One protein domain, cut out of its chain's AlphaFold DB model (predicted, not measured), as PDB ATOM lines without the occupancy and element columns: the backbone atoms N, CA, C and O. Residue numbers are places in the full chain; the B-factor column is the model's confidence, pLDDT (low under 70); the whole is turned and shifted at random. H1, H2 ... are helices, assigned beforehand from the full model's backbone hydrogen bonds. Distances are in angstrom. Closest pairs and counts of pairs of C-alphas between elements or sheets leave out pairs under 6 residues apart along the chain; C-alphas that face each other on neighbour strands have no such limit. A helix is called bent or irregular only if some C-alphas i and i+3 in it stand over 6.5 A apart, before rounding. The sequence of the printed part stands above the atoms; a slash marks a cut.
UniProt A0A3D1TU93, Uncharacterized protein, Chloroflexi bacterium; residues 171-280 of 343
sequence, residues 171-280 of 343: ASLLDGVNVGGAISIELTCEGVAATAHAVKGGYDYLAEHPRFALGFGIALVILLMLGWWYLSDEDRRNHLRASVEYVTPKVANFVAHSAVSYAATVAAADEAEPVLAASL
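What this domain is: This is residues 171 to 280 of the 343 residues of an uncharacterized protein of Chloroflexi bacterium (UniProt A0A3D1TU93). Three helices form the sides of a flat, open triangle with an empty middle: H1 and H3 are the two long sides, and H2 is the short side that joins them. The triangle closes where the first residues of H1, 171 to 177, meet residues 262 to 273 of H3, and H3 then runs on past this corner with a kink near residue 273. The printed part has 110 residues with three named helices, H1, H2 and H3 in that order, and no named strand; the class is all helix. The whole is extended, with a radius of gyration of the C-alphas of 23.7 A, and its C-alphas span 72 by 41 by 11 A.

Where its parts are: H1, residues 171 to 208, begins at C-alpha 171 at (107.529, 80.445, 111.025) and is 55.1 A from first to last C-alpha. H2, residues 210 to 232, begins at C-alpha 210 at (63.089, 106.308, 83.681) and is 31.9 A long. H3, residues 234 to 279, is the longest helix with 46 residues; it measures 65.9 A and ends at C-alpha 279 at (119.404, 82.357, 116.647). H3 is irregular, but only just: C-alphas 271 and 274 are 6.8 A apart, and the helix has a kink of 35 degrees near residue 273.

How they stand to each other: H1 and H2 only just touch, and only at the corner by their link, with 3 pairs of C-alphas within 8 A; the closest C-alphas, of Leu 206 and Ala 213, are 4.9 A apart. They run opposite ways at a steep tilt of 58 degrees. H2 and H3 also only just touch, and only at the corner by their link, with 3 pairs of C-alphas within 8 A; the closest C-alphas are those of Leu 231 and Arg 237, 5.2 A apart. Their lines are about perpendicular, at 81 degrees. H1 touches H3 with residues 171 to 177 alone, and H3 touches H1 with residues 262 to 273 alone; the closest C-alphas, of Ala 171 and Ala 269, are 4.6 A apart. H1 and H3 run opposite ways at a steep tilt of 42 degrees. In H1 and H2 every O i to N i+4 pair is within hydrogen-bond range; in H3 it is 38 of 42.

The domain as a whole: The two C-alphas farthest apart are those of Arg 211 and Ala 278, at 72.1 A, while the first and last printed C-alphas, of Ala 171 and Leu 280, are 14.8 A apart. Among the stretches that stand free are residues 179 to 201 of H1, 218 to 230 of H2 and 241 to 260 of H3. The links H1 to H2 and H2 to H3 are tight, with 1 residue each, and the printed part has no cut. The mean pLDDT of the printed part is 82.8; residues 186 to 187, 189 to 190, 193 and 252 are under 70.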
ATOM      1  N   ALA A 171     107.857  79.018 111.006       90.50
ATOM      2  CA  ALA A 171     107.529  80.445 111.025       90.50
ATOM      3  C   ALA A 171     107.174  80.986 109.629       90.50
ATOM      4  O   ALA A 171     106.198  81.719 109.464       90.50
ATOM      5  N   SER A 172     107.921  80.577 108.602       86.81
ATOM      6  CA  SER A 172     107.686  81.035 107.228       86.81
ATOM      7  C   SER A 172     106.402  80.462 106.624       86.81
ATOM      8  O   SER A 172     105.741  81.125 105.826       86.81
ATOM      9  N   LEU A 173     106.018  79.240 107.011       86.50
ATOM     10  CA  LEU A 173     104.724  78.659 106.651       86.50
ATOM     11  C   LEU A 173     103.576  79.474 107.246       86.50
ATOM     12  O   LEU A 173     102.611  79.749 106.533       86.50
ATOM     13  N   LEU A 174     103.684  79.898 108.509       88.50
ATOM     14  CA  LEU A 174     102.680  80.768 109.121       88.50
ATOM     15  C   LEU A 174     102.571  82.106 108.382       88.50
ATOM     16  O   LEU A 174     101.461  82.531 108.056       88.50
ATOM     17  N   ASP A 175     103.702  82.741 108.068       84.38
ATOM     18  CA  ASP A 175     103.717  83.982 107.288       84.38
ATOM     19  C   ASP A 175     103.049  83.787 105.915       84.38
ATOM     20  O   ASP A 175     102.192  84.580 105.524       84.38
ATOM     21  N   GLY A 176     103.343  82.682 105.219       81.69
ATOM     22  CA  GLY A 176     102.714  82.342 103.941       81.69
ATOM     23  C   GLY A 176     101.196  82.149 104.034       81.69
ATOM     24  O   GLY A 176     100.456  82.660 103.189       81.69
ATOM     25  N   VAL A 177     100.704  81.461 105.072       83.81
ATOM     26  CA  VAL A 177      99.258  81.286 105.287       83.81
ATOM     27  C   VAL A 177      98.585  82.618 105.627       83.81
ATOM     28  O   VAL A 177      97.508  82.909 105.102       83.81
ATOM     29  N   ASN A 178      99.228  83.461 106.437       81.88
ATOM     30  CA  ASN A 178      98.717  84.789 106.781       81.88
ATOM     31  C   ASN A 178      98.609  85.698 105.552       81.88
ATOM     32  O   ASN A 178      97.584  86.355 105.368       81.88
ATOM     33  N   VAL A 179      99.626  85.705 104.687       77.06
ATOM     34  CA  VAL A 179      99.629  86.474 103.433       77.06
ATOM     35  C   VAL A 179      98.556  85.964 102.472       77.06
ATOM     36  O   VAL A 179      97.764  86.752 101.957       77.06
ATOM     37  N   GLY A 180      98.462  84.645 102.271       77.56
ATOM     38  CA  GLY A 180      97.418  84.052 101.430       77.56
ATOM     39  C   GLY A 180      96.006  84.372 101.934       77.56
ATOM     40  O   GLY A 180      95.115  84.695 101.142       77.56
ATOM     41  N   GLY A 181      95.811  84.352 103.255       76.44
ATOM     42  CA  GLY A 181      94.568  84.767 103.900       76.44
ATOM     43  C   GLY A 181      94.256  86.250 103.683       76.44
ATOM     44  O   GLY A 181      93.139  86.583 103.290       76.44
ATOM     45  N   ALA A 182      95.244  87.127 103.875       71.06
ATOM     46  CA  ALA A 182      95.115  88.569 103.671       71.06
ATOM     47  C   ALA A 182      94.659  88.918 102.246       71.06
ATOM     48  O   ALA A 182      93.649  89.602 102.084       71.06
ATOM     49  N   ILE A 183      95.333  88.380 101.224       73.31
ATOM     50  CA  ILE A 183      94.979  88.606  99.812       73.31
ATOM     51  C   ILE A 183      93.573  88.103  99.512       73.31
ATOM     52  O   ILE A 183      92.796  88.775  98.843       73.31
ATOM     53  N   SER A 184      93.229  86.912 100.006       72.00
ATOM     54  CA  SER A 184      91.910  86.325  99.762       72.00
ATOM     55  C   SER A 184      90.797  87.205 100.335       72.00
ATOM     56  O   SER A 184      89.755  87.390  99.701       72.00
ATOM     57  N   ILE A 185      91.022  87.780 101.519       71.25
ATOM     58  CA  ILE A 185      90.094  88.715 102.159       71.25
ATOM     59  C   ILE A 185      90.023  90.025 101.374       71.25
ATOM     60  O   ILE A 185      88.920  90.506 101.125       71.25
ATOM     61  N   GLU A 186      91.159  90.584 100.958       66.31
ATOM     62  CA  GLU A 186      91.211  91.822 100.174       66.31
ATOM     63  C   GLU A 186      90.469  91.675  98.842       66.31
ATOM     64  O   GLU A 186      89.542  92.439  98.583       66.31
ATOM     65  N   LEU A 187      90.747  90.617  98.073       69.06
ATOM     66  CA  LEU A 187      90.045  90.312  96.822       69.06
ATOM     67  C   LEU A 187      88.537  90.117  97.030       69.06
ATOM     68  O   LEU A 187      87.728  90.550  96.209       69.06
ATOM     69  N   THR A 188      88.137  89.487  98.137       73.19
ATOM     70  CA  THR A 188      86.715  89.317  98.468       73.19
ATOM     71  C   THR A 188      86.064  90.664  98.787       73.19
ATOM     72  O   THR A 188      84.982  90.962  98.281       73.19
ATOM     73  N   CYS A 189      86.719  91.501  99.594       68.25
ATOM     74  CA  CYS A 189      86.238  92.834  99.951       68.25
ATOM     75  C   CYS A 189      86.146  93.758  98.730       68.25
ATOM     76  O   CYS A 189      85.125  94.423  98.558       68.25
ATOM     77  N   GLU A 190      87.159  93.769  97.863       69.69
ATOM     78  CA  GLU A 190      87.142  94.519  96.606       69.69
ATOM     79  C   GLU A 190      86.044  94.018  95.669       69.69
ATOM     80  O   GLU A 190      85.319  94.828  95.098       69.69
ATOM     81  N   GLY A 191      85.845  92.700  95.562       70.81
ATOM     82  CA  GLY A 191      84.750  92.121  94.783       70.81
ATOM     83  C   GLY A 191      83.371  92.557  95.292       70.81
ATOM     84  O   GLY A 191      82.500  92.937  94.501       70.81
ATOM     85  N   VAL A 192      83.174  92.574  96.614       73.56
ATOM     86  CA  VAL A 192      81.941  93.074  97.243       73.56
ATOM     87  C   VAL A 192      81.773  94.576  97.007       73.56
ATOM     88  O   VAL A 192      80.685  95.011  96.626       73.56
ATOM     89  N   ALA A 193      82.830  95.374  97.176       69.56
ATOM     90  CA  ALA A 193      82.794  96.817  96.951       69.56
ATOM     91  C   ALA A 193      82.511  97.157  95.481       69.56
ATOM     92  O   ALA A 193      81.641  97.977  95.202       69.56
ATOM     93  N   ALA A 194      83.174  96.488  94.536       73.25
ATOM     94  CA  ALA A 194      82.934  96.632  93.103       73.25
ATOM     95  C   ALA A 194      81.490  96.263  92.742       73.25
ATOM     96  O   ALA A 194      80.840  96.990  91.992       73.25
ATOM     97  N   THR A 195      80.953  95.194  93.337       75.62
ATOM     98  CA  THR A 195      79.542  94.816  93.173       75.62
ATOM     99  C   THR A 195      78.616  95.906  93.716       75.62
ATOM    100  O   THR A 195      77.683  96.312  93.030       75.62
ATOM    101  N   ALA A 196      78.886  96.440  94.908       73.25
ATOM    102  CA  ALA A 196      78.095  97.519  95.496       73.25
ATOM    103  C   ALA A 196      78.155  98.809  94.658       73.25
ATOM    104  O   ALA A 196      77.128  99.450  94.439       73.25
ATOM    105  N   HIS A 197      79.331  99.167  94.138       79.00
ATOM    106  CA  HIS A 197      79.510 100.301  93.232       79.00
ATOM    107  C   HIS A 197      78.790 100.092  91.899       79.00
ATOM    108  O   HIS A 197      78.156 101.026  91.417       79.00
ATOM    109  N   ALA A 198      78.824  98.885  91.334       77.88
ATOM    110  CA  ALA A 198      78.084  98.548  90.121       77.88
ATOM    111  C   ALA A 198      76.567  98.616  90.347       77.88
ATOM    112  O   ALA A 198      75.848  99.169  89.519       77.88
ATOM    113  N   VAL A 199      76.080  98.125  91.493       77.69
ATOM    114  CA  VAL A 199      74.665  98.236  91.882       77.69
ATOM    115  C   VAL A 199      74.264  99.698  92.044       77.69
ATOM    116  O   VAL A 199      73.236 100.104  91.508       77.69
ATOM    117  N   LYS A 200      75.079 100.504  92.734       83.38
ATOM    118  CA  LYS A 200      74.818 101.935  92.908       83.38
ATOM    119  C   LYS A 200      74.831 102.675  91.570       83.38
ATOM    120  O   LYS A 200      73.889 103.396  91.283       83.38
ATOM    121  N   GLY A 201      75.846 102.462  90.734       81.75
ATOM    122  CA  GLY A 201      75.930 103.079  89.409       81.75
ATOM    123  C   GLY A 201      74.776 102.662  88.499       81.75
ATOM    124  O   GLY A 201      74.228 103.490  87.780       81.75
ATOM    125  N   GLY A 202      74.347 101.399  88.583       83.25
ATOM    126  CA  GLY A 202      73.135 100.919  87.927       83.25
ATOM    127  C   GLY A 202      71.887 101.640  88.436       83.25
ATOM    128  O   GLY A 202      71.090 102.111  87.634       83.25
ATOM    129  N   TYR A 203      71.734 101.783  89.754       86.44
ATOM    130  CA  TYR A 203      70.627 102.528  90.353       86.44
ATOM    131  C   TYR A 203      70.609 104.000  89.914       86.44
ATOM    132  O   TYR A 203      69.575 104.471  89.446       86.44
ATOM    133  N   ASP A 204      71.744 104.697  90.005       89.12
ATOM    134  CA  ASP A 204      71.881 106.107  89.625       89.12
ATOM    135  C   ASP A 204      71.555 106.295  88.127       89.12
ATOM    136  O   ASP A 204      70.750 107.152  87.762       89.12
ATOM    137  N   TYR A 205      72.063 105.409  87.259       87.31
ATOM    138  CA  TYR A 205      71.747 105.413  85.827       87.31
ATOM    139  C   TYR A 205      70.252 105.204  85.548       87.31
ATOM    140  O   TYR A 205      69.661 105.913  84.727       87.31
ATOM    141  N   LEU A 206      69.621 104.238  86.227       85.00
ATOM    142  CA  LEU A 206      68.190 103.962  86.084       85.00
ATOM    143  C   LEU A 206      67.331 105.126  86.604       85.00
ATOM    144  O   LEU A 206      66.299 105.425  86.001       85.00
ATOM    145  N   ALA A 207      67.757 105.811  87.668       86.69
ATOM    146  CA  ALA A 207      67.071 106.990  88.193       86.69
ATOM    147  C   ALA A 207      67.065 108.153  87.183       86.69
ATOM    148  O   ALA A 207      66.049 108.833  87.032       86.69
ATOM    149  N   GLU A 208      68.160 108.343  86.444       93.19
ATOM    150  CA  GLU A 208      68.269 109.358  85.386       93.19
ATOM    151  C   GLU A 208      67.535 108.965  84.088       93.19
ATOM    152  O   GLU A 208      67.134 109.830  83.306       93.19
ATOM    153  N   HIS A 209      67.312 107.666  83.860       92.31
ATOM    154  CA  HIS A 209      66.731 107.129  82.627       92.31
ATOM    155  C   HIS A 209      65.444 106.322  82.895       92.31
ATOM    156  O   HIS A 209      65.420 105.097  82.724       92.31
ATOM    157  N   PRO A 210      64.310 106.979  83.215       89.31
ATOM    158  CA  PRO A 210      63.089 106.308  83.681       89.31
ATOM    159  C   PRO A 210      62.482 105.322  82.669       89.31
ATOM    160  O   PRO A 210      61.846 104.341  83.054       89.31
ATOM    161  N   ARG A 211      62.701 105.531  81.361       89.31
ATOM    162  CA  ARG A 211      62.271 104.584  80.314       89.31
ATOM    163  C   ARG A 211      63.061 103.271  80.363       89.31
ATOM    164  O   ARG A 211      62.473 102.208  80.182       89.31
ATOM    165  N   PHE A 212      64.365 103.337  80.644       82.56
ATOM    166  CA  PHE A 212      65.195 102.151  80.862       82.56
ATOM    167  C   PHE A 212      64.880 101.490  82.206       82.56
ATOM    168  O   PHE A 212      64.808 100.267  82.257       82.56
ATOM    169  N   ALA A 213      64.596 102.266  83.257       79.75
ATOM    170  CA  ALA A 213      64.151 101.738  84.550       79.75
ATOM    171  C   ALA A 213      62.851 100.940  84.456       79.75
ATOM    172  O   ALA A 213      62.764  99.863  85.040       79.75
ATOM    173  N   LEU A 214      61.867 101.411  83.683       84.88
ATOM    174  CA  LEU A 214      60.635 100.658  83.446       84.88
ATOM    175  C   LEU A 214      60.921  99.332  82.723       84.88
ATOM    176  O   LEU A 214      60.427  98.290  83.143       84.88
ATOM    177  N   GLY A 215      61.751  99.356  81.673       83.75
ATOM    178  CA  GLY A 215      62.149  98.150  80.940       83.75
ATOM    179  C   GLY A 215      62.929  97.153  81.803       83.75
ATOM    180  O   GLY A 215      62.608  95.967  81.813       83.75
ATOM    181  N   PHE A 216      63.905  97.633  82.579       82.00
ATOM    182  CA  PHE A 216      64.680  96.824  83.519       82.00
ATOM    183  C   PHE A 216      63.804  96.274  84.650       82.00
ATOM    184  O   PHE A 216      63.926  95.108  85.000       82.00
ATOM    185  N   GLY A 217      62.876  97.075  85.179       78.25
ATOM    186  CA  GLY A 217      61.912  96.648  86.191       78.25
ATOM    187  C   GLY A 217      60.988  95.545  85.678       78.25
ATOM    188  O   GLY A 217      60.830  94.526  86.345       78.25
ATOM    189  N   ILE A 218      60.440  95.690  84.465       87.56
ATOM    190  CA  ILE A 218      59.648  94.637  83.810       87.56
ATOM    191  C   ILE A 218      60.506  93.382  83.601       87.56
ATOM    192  O   ILE A 218      60.061  92.286  83.930       87.56
ATOM    193  N   ALA A 219      61.741  93.525  83.114       83.62
ATOM    194  CA  ALA A 219      62.654  92.401  82.923       83.62
ATOM    195  C   ALA A 219      62.982  91.686  84.244       83.62
ATOM    196  O   ALA A 219      62.947  90.462  84.284       83.62
ATOM    197  N   LEU A 220      63.236  92.426  85.330       86.12
ATOM    198  CA  LEU A 220      63.486  91.881  86.666       86.12
ATOM    199  C   LEU A 220      62.260  91.130  87.193       86.12
ATOM    200  O   LEU A 220      62.402  90.028  87.712       86.12
ATOM    201  N   VAL A 221      61.059  91.685  87.019       86.25
ATOM    202  CA  VAL A 221      59.803  91.012  87.379       86.25
ATOM    203  C   VAL A 221      59.626  89.726  86.570       86.25
ATOM    204  O   VAL A 221      59.313  88.696  87.158       86.25
ATOM    205  N   ILE A 222      59.893  89.744  85.260       90.19
ATOM    206  CA  ILE A 222      59.876  88.539  84.417       90.19
ATOM    207  C   ILE A 222      60.909  87.522  84.915       90.19
ATOM    208  O   ILE A 222      60.588  86.345  85.016       90.19
ATOM    209  N   LEU A 223      62.120  87.951  85.276       88.06
ATOM    210  CA  LEU A 223      63.177  87.082  85.804       88.06
ATOM    211  C   LEU A 223      62.791  86.462  87.150       88.06
ATOM    212  O   LEU A 223      63.004  85.272  87.352       88.06
ATOM    213  N   LEU A 224      62.178  87.238  88.046       88.06
ATOM    214  CA  LEU A 224      61.654  86.750  89.320       88.06
ATOM    215  C   LEU A 224      60.481  85.792  89.113       88.06
ATOM    216  O   LEU A 224      60.419  84.769  89.783       88.06
ATOM    217  N   MET A 225      59.584  86.071  88.164       89.62
ATOM    218  CA  MET A 225      58.492  85.167  87.796       89.62
ATOM    219  C   MET A 225      59.016  83.880  87.155       89.62
ATOM    220  O   MET A 225      58.536  82.805  87.494       89.62
ATOM    221  N   LEU A 226      60.017  83.962  86.275       89.69
ATOM    222  CA  LEU A 226      60.684  82.806  85.674       89.69
ATOM    223  C   LEU A 226      61.449  82.006  86.722       89.69
ATOM    224  O   LEU A 226      61.382  80.787  86.695       89.69
ATOM    225  N   GLY A 227      62.134  82.665  87.655       85.75
ATOM    226  CA  GLY A 227      62.803  82.026  88.785       85.75
ATOM    227  C   GLY A 227      61.799  81.342  89.708       85.75
ATOM    228  O   GLY A 227      61.982  80.183  90.059       85.75
ATOM    229  N   TRP A 228      60.692  82.011  90.031       89.88
ATOM    230  CA  TRP A 228      59.590  81.445  90.805       89.88
ATOM    231  C   TRP A 228      58.951  80.247  90.100       89.88
ATOM    232  O   TRP A 228      58.747  79.208  90.718       89.88
ATOM    233  N   TRP A 229      58.680  80.354  88.800       91.69
ATOM    234  CA  TRP A 229      58.155  79.266  87.978       91.69
ATOM    235  C   TRP A 229      59.154  78.109  87.864       91.69
ATOM    236  O   TRP A 229      58.785  76.953  88.048       91.69
ATOM    237  N   TYR A 230      60.437  78.405  87.661       85.31
ATOM    238  CA  TYR A 230      61.514  77.418  87.633       85.31
ATOM    239  C   TYR A 230      61.624  76.676  88.969       85.31
ATOM    240  O   TYR A 230      61.806  75.463  88.982       85.31
ATOM    241  N   LEU A 231      61.469  77.392  90.084       86.38
ATOM    242  CA  LEU A 231      61.437  76.826  91.430       86.38
ATOM    243  C   LEU A 231      60.097  76.160  91.772       86.38
ATOM    244  O   LEU A 231      60.054  75.379  92.718       86.38
ATOM    245  N   SER A 232      59.011  76.439  91.044       87.31
ATOM    246  CA  SER A 232      57.709  75.803  91.281       87.31
ATOM    247  C   SER A 232      57.693  74.329  90.875       87.31
ATOM    248  O   SER A 232      56.962  73.553  91.485       87.31
ATOM    249  N   ASP A 233      58.560  73.934  89.941       92.44
ATOM    250  CA  ASP A 233      58.821  72.543  89.578       92.44
ATOM    251  C   ASP A 233      59.556  71.832  90.731       92.44
ATOM    252  O   ASP A 233      60.626  72.257  91.184       92.44
ATOM    253  N   GLU A 234      58.936  70.778  91.257       89.31
ATOM    254  CA  GLU A 234      59.405  70.049  92.433       89.31
ATOM    255  C   GLU A 234      60.751  69.356  92.165       89.31
ATOM    256  O   GLU A 234      61.645  69.409  93.013       89.31
ATOM    257  N   ASP A 235      60.968  68.838  90.951       87.25
ATOM    258  CA  ASP A 235      62.215  68.169  90.559       87.25
ATOM    259  C   ASP A 235      63.386  69.155  90.498       87.25
ATOM    260  O   ASP A 235      64.487  68.881  90.988       87.25
ATOM    261  N   ARG A 236      63.152  70.356  89.958       83.44
ATOM    262  CA  ARG A 236      64.179  71.411  89.856       83.44
ATOM    263  C   ARG A 236      64.528  71.995  91.214       83.44
ATOM    264  O   ARG A 236      65.701  72.256  91.491       83.44
ATOM    265  N   ARG A 237      63.526  72.176  92.074       84.69
ATOM    266  CA  ARG A 237      63.718  72.610  93.460       84.69
ATOM    267  C   ARG A 237      64.521  71.580  94.243       84.69
ATOM    268  O   ARG A 237      65.450  71.964  94.947       84.69
ATOM    269  N   ASN A 238      64.221  70.294  94.065       84.25
ATOM    270  CA  ASN A 238      64.981  69.197  94.655       84.25
ATOM    271  C   ASN A 238      66.414  69.140  94.112       84.25
ATOM    272  O   ASN A 238      67.336  68.912  94.887       84.25
ATOM    273  N   HIS A 239      66.639  69.430  92.827       81.69
ATOM    274  CA  HIS A 239      67.984  69.487  92.245       81.69
ATOM    275  C   HIS A 239      68.818  70.671  92.762       81.69
ATOM    276  O   HIS A 239      69.988  70.502  93.114       81.69
ATOM    277  N   LEU A 240      68.227  71.869  92.860       79.06
ATOM    278  CA  LEU A 240      68.889  73.037  93.452       79.06
ATOM    279  C   LEU A 240      69.176  72.798  94.937       79.06
ATOM    280  O   LEU A 240      70.282  73.061  95.403       79.06
ATOM    281  N   ARG A 241      68.200  72.249  95.666       76.81
ATOM    282  CA  ARG A 241      68.347  71.875  97.071       76.81
ATOM    283  C   ARG A 241      69.453  70.844  97.252       76.81
ATOM    284  O   ARG A 241      70.320  71.077  98.077       76.81
ATOM    285  N   ALA A 242      69.495  69.791  96.439       79.62
ATOM    286  CA  ALA A 242      70.572  68.806  96.452       79.62
ATOM    287  C   ALA A 242      71.932  69.435  96.111       79.62
ATOM    288  O   ALA A 242      72.937  69.074  96.711       79.62
ATOM    289  N   SER A 243      71.980  70.408  95.196       74.94
ATOM    290  CA  SER A 243      73.211  71.137  94.862       74.94
ATOM    291  C   SER A 243      73.705  71.988  96.035       74.94
ATOM    292  O   SER A 243      74.889  71.958  96.359       74.94
ATOM    293  N   VAL A 244      72.805  72.698  96.721       73.31
ATOM    294  CA  VAL A 244      73.125  73.461  97.939       73.31
ATOM    295  C   VAL A 244      73.522  72.515  99.076       73.31
ATOM    296  O   VAL A 244      74.593  72.678  99.652       73.31
ATOM    297  N   GLU A 245      72.732  71.473  99.342       75.94
ATOM    298  CA  GLU A 245      73.001  70.438 100.350       75.94
ATOM    299  C   GLU A 245      74.288  69.650 100.062       75.94
ATOM    300  O   GLU A 245      74.892  69.127 100.990       75.94
ATOM    301  N   TYR A 246      74.754  69.590  98.813       76.94
ATOM    302  CA  TYR A 246      76.035  68.989  98.437       76.94
ATOM    303  C   TYR A 246      77.218  69.957  98.578       76.94
ATOM    304  O   TYR A 246      78.315  69.554  98.975       76.94
ATOM    305  N   VAL A 247      77.021  71.241  98.263       71.88
ATOM    306  CA  VAL A 247      78.067  72.272  98.347       71.88
ATOM    307  C   VAL A 247      78.324  72.680  99.797       71.88
ATOM    308  O   VAL A 247      79.484  72.807 100.192       71.88
ATOM    309  N   THR A 248      77.284  72.828 100.620       73.75
ATOM    310  CA  THR A 248      77.419  73.294 102.008       73.75
ATOM    311  C   THR A 248      78.335  72.400 102.861       73.75
ATOM    312  O   THR A 248      79.247  72.950 103.481       73.75
ATOM    313  N   PRO A 249      78.217  71.056 102.873       78.75
ATOM    314  CA  PRO A 249      79.117  70.187 103.631       78.75
ATOM    315  C   PRO A 249      80.549  70.217 103.104       78.75
ATOM    316  O   PRO A 249      81.483  70.105 103.886       78.75
ATOM    317  N   LYS A 250      80.748  70.390 101.791       74.88
ATOM    318  CA  LYS A 250      82.093  70.514 101.213       74.88
ATOM    319  C   LYS A 250      82.777  71.798 101.651       74.88
ATOM    320  O   LYS A 250      83.935  71.750 102.047       74.88
ATOM    321  N   VAL A 251      82.057  72.919 101.613       71.94
ATOM    322  CA  VAL A 251      82.565  74.203 102.109       71.94
ATOM    323  C   VAL A 251      82.816  74.119 103.613       71.94
ATOM    324  O   VAL A 251      83.893  74.493 104.062       71.94
ATOM    325  N   ALA A 252      81.887  73.554 104.388       68.38
ATOM    326  CA  ALA A 252      82.056  73.372 105.827       68.38
ATOM    327  C   ALA A 252      83.262  72.479 106.167       68.38
ATOM    328  O   ALA A 252      84.066  72.844 107.019       68.38
ATOM    329  N   ASN A 253      83.436  71.353 105.467       76.88
ATOM    330  CA  ASN A 253      84.585  70.461 105.642       76.88
ATOM    331  C   ASN A 253      85.896  71.134 105.231       76.88
ATOM    332  O   ASN A 253      86.895  70.986 105.927       76.88
ATOM    333  N   PHE A 254      85.898  71.894 104.134       73.81
ATOM    334  CA  PHE A 254      87.061  72.668 103.707       73.81
ATOM    335  C   PHE A 254      87.451  73.712 104.760       73.81
ATOM    336  O   PHE A 254      88.618  73.790 105.135       73.81
ATOM    337  N   VAL A 255      86.483  74.468 105.286       75.44
ATOM    338  CA  VAL A 255      86.709  75.456 106.352       75.44
ATOM    339  C   VAL A 255      87.208  74.780 107.627       75.44
ATOM    340  O   VAL A 255      88.193  75.235 108.199       75.44
ATOM    341  N   ALA A 256      86.590  73.676 108.052       76.44
ATOM    342  CA  ALA A 256      87.013  72.938 109.241       76.44
ATOM    343  C   ALA A 256      88.440  72.386 109.093       76.44
ATOM    344  O   ALA A 256      89.265  72.555 109.990       76.44
ATOM    345  N   HIS A 257      88.759  71.783 107.945       79.50
ATOM    346  CA  HIS A 257      90.099  71.275 107.658       79.50
ATOM    347  C   HIS A 257      91.136  72.403 107.603       79.50
ATOM    348  O   HIS A 257      92.213  72.279 108.182       79.50
ATOM    349  N   SER A 258      90.787  73.531 106.980       78.50
ATOM    350  CA  SER A 258      91.655  74.712 106.906       78.50
ATOM    351  C   SER A 258      91.896  75.321 108.287       78.50
ATOM    352  O   SER A 258      93.021  75.693 108.594       78.50
ATOM    353  N   ALA A 259      90.875  75.368 109.149       77.31
ATOM    354  CA  ALA A 259      91.000  75.859 110.519       77.31
ATOM    355  C   ALA A 259      91.917  74.965 111.370       77.31
ATOM    356  O   ALA A 259      92.762  75.481 112.097       77.31
ATOM    357  N   VAL A 260      91.792  73.637 111.251       85.38
ATOM    358  CA  VAL A 260      92.683  72.684 111.937       85.38
ATOM    359  C   VAL A 260      94.117  72.812 111.426       85.38
ATOM    360  O   VAL A 260      95.043  72.891 112.230       85.38
ATOM    361  N   SER A 261      94.307  72.880 110.104       83.81
ATOM    362  CA  SER A 261      95.631  73.069 109.507       83.81
ATOM    363  C   SER A 261      96.265  74.385 109.958       83.81
ATOM    364  O   SER A 261      97.426  74.394 110.344       83.81
ATOM    365  N   TYR A 262      95.502  75.479 109.953       85.31
ATOM    366  CA  TYR A 262      95.976  76.786 110.401       85.31
ATOM    367  C   TYR A 262      96.367  76.772 111.882       85.31
ATOM    368  O   TYR A 262      97.444  77.245 112.227       85.31
ATOM    369  N   ALA A 263      95.543  76.179 112.751       82.75
ATOM    370  CA  ALA A 263      95.855  76.057 114.175       82.75
ATOM    371  C   ALA A 263      97.150  75.263 114.419       82.75
ATOM    372  O   ALA A 263      97.953  75.654 115.263       82.75
ATOM    373  N   ALA A 264      97.381  74.189 113.657       89.38
ATOM    374  CA  ALA A 264      98.628  73.431 113.722       89.38
ATOM    375  C   ALA A 264      99.837  74.260 113.251       89.38
ATOM    376  O   ALA A 264     100.894  74.200 113.872       89.38
ATOM    377  N   THR A 265      99.683  75.062 112.191       89.19
ATOM    378  CA  THR A 265     100.737  75.971 111.712       89.19
ATOM    379  C   THR A 265     101.060  77.066 112.730       89.19
ATOM    380  O   THR A 265     102.233  77.349 112.949       89.19
ATOM    381  N   VAL A 266     100.049  77.650 113.382       88.31
ATOM    382  CA  VAL A 266     100.250  78.636 114.458       88.31
ATOM    383  C   VAL A 266     101.008  78.009 115.625       88.31
ATOM    384  O   VAL A 266     102.023  78.553 116.036       88.31
ATOM    385  N   ALA A 267     100.583  76.834 116.100       91.00
ATOM    386  CA  ALA A 267     101.256  76.152 117.204       91.00
ATOM    387  C   ALA A 267     102.729  75.831 116.885       91.00
ATOM    388  O   ALA A 267     103.602  76.073 117.712       91.00
ATOM    389  N   ALA A 268     103.021  75.348 115.672       91.94
ATOM    390  CA  ALA A 268     104.395  75.078 115.246       91.94
ATOM    391  C   ALA A 268     105.251  76.356 115.172       91.94
ATOM    392  O   ALA A 268     106.428  76.336 115.526       91.94
ATOM    393  N   ALA A 269     104.675  77.479 114.735       91.19
ATOM    394  CA  ALA A 269     105.371  78.762 114.708       91.19
ATOM    395  C   ALA A 269     105.615  79.331 116.118       91.19
ATOM    396  O   ALA A 269     106.693  79.870 116.370       91.19
ATOM    397  N   ASP A 270     104.665  79.164 117.043       92.38
ATOM    398  CA  ASP A 270     104.833  79.544 118.453       92.38
ATOM    399  C   ASP A 270     105.957  78.719 119.113       92.38
ATOM    400  O   ASP A 270     106.786  79.251 119.849       92.38
ATOM    401  N   GLU A 271     106.049  77.421 118.801       93.81
ATOM    402  CA  GLU A 271     107.155  76.556 119.246       93.81
ATOM    403  C   GLU A 271     108.506  76.935 118.608       93.81
ATOM    404  O   GLU A 271     109.561  76.751 119.222       93.81
ATOM    405  N   ALA A 272     108.490  77.487 117.392       94.31
ATOM    406  CA  ALA A 272     109.681  77.943 116.679       94.31
ATOM    407  C   ALA A 272     110.239  79.270 117.221       94.31
ATOM    408  O   ALA A 272     111.453  79.484 117.171       94.31
ATOM    409  N   GLU A 273     109.388  80.155 117.750       94.12
ATOM    410  CA  GLU A 273     109.766  81.490 118.235       94.12
ATOM    411  C   GLU A 273     110.980  81.504 119.186       94.12
ATOM    412  O   GLU A 273     111.919  82.257 118.910       94.12
ATOM    413  N   PRO A 274     111.061  80.683 120.255       94.62
ATOM    414  CA  PRO A 274     112.226  80.690 121.142       94.62
ATOM    415  C   PRO A 274     113.521  80.269 120.436       94.62
ATOM    416  O   PRO A 274     114.578  80.828 120.732       94.62
ATOM    417  N   VAL A 275     113.454  79.335 119.480       95.56
ATOM    418  CA  VAL A 275     114.619  78.892 118.690       95.56
ATOM    419  C   VAL A 275     115.089  80.014 117.765       95.56
ATOM    420  O   VAL A 275     116.289  80.260 117.639       95.56
ATOM    421  N   LEU A 276     114.152  80.733 117.143       94.19
ATOM    422  CA  LEU A 276     114.454  81.883 116.291       94.19
ATOM    423  C   LEU A 276     115.000  83.064 117.097       94.19
ATOM    424  O   LEU A 276     115.970  83.690 116.692       94.19
ATOM    425  N   ALA A 277     114.448  83.350 118.275       94.12
ATOM    426  CA  ALA A 277     115.009  84.359 119.169       94.12
ATOM    427  C   ALA A 277     116.436  83.978 119.610       94.12
ATOM    428  O   ALA A 277     117.343  84.813 119.618       94.12
ATOM    429  N   ALA A 278     116.662  82.695 119.905       94.25
ATOM    430  CA  ALA A 278     117.972  82.151 120.242       94.25
ATOM    431  C   ALA A 278     118.935  82.051 119.043       94.25
ATOM    432  O   ALA A 278     120.131  81.839 119.255       94.25
ATOM    433  N   SER A 279     118.496  82.251 117.797       95.00
ATOM    434  CA  SER A 279     119.404  82.357 116.647       95.00
ATOM    435  C   SER A 279     119.929  83.779 116.435       95.00
ATOM    436  O   SER A 279     120.887  83.961 115.691       95.00
ATOM    437  N   LEU A 280     119.377  84.791 117.110       95.38
ATOM    438  CA  LEU A 280     119.777  86.188 116.928       95.38
ATOM    439  C   LEU A 280     120.863  86.623 117.917       95.38
ATOM    440  O   LEU A 280     120.871  86.244 119.092       95.38
TER     441      LEU A 280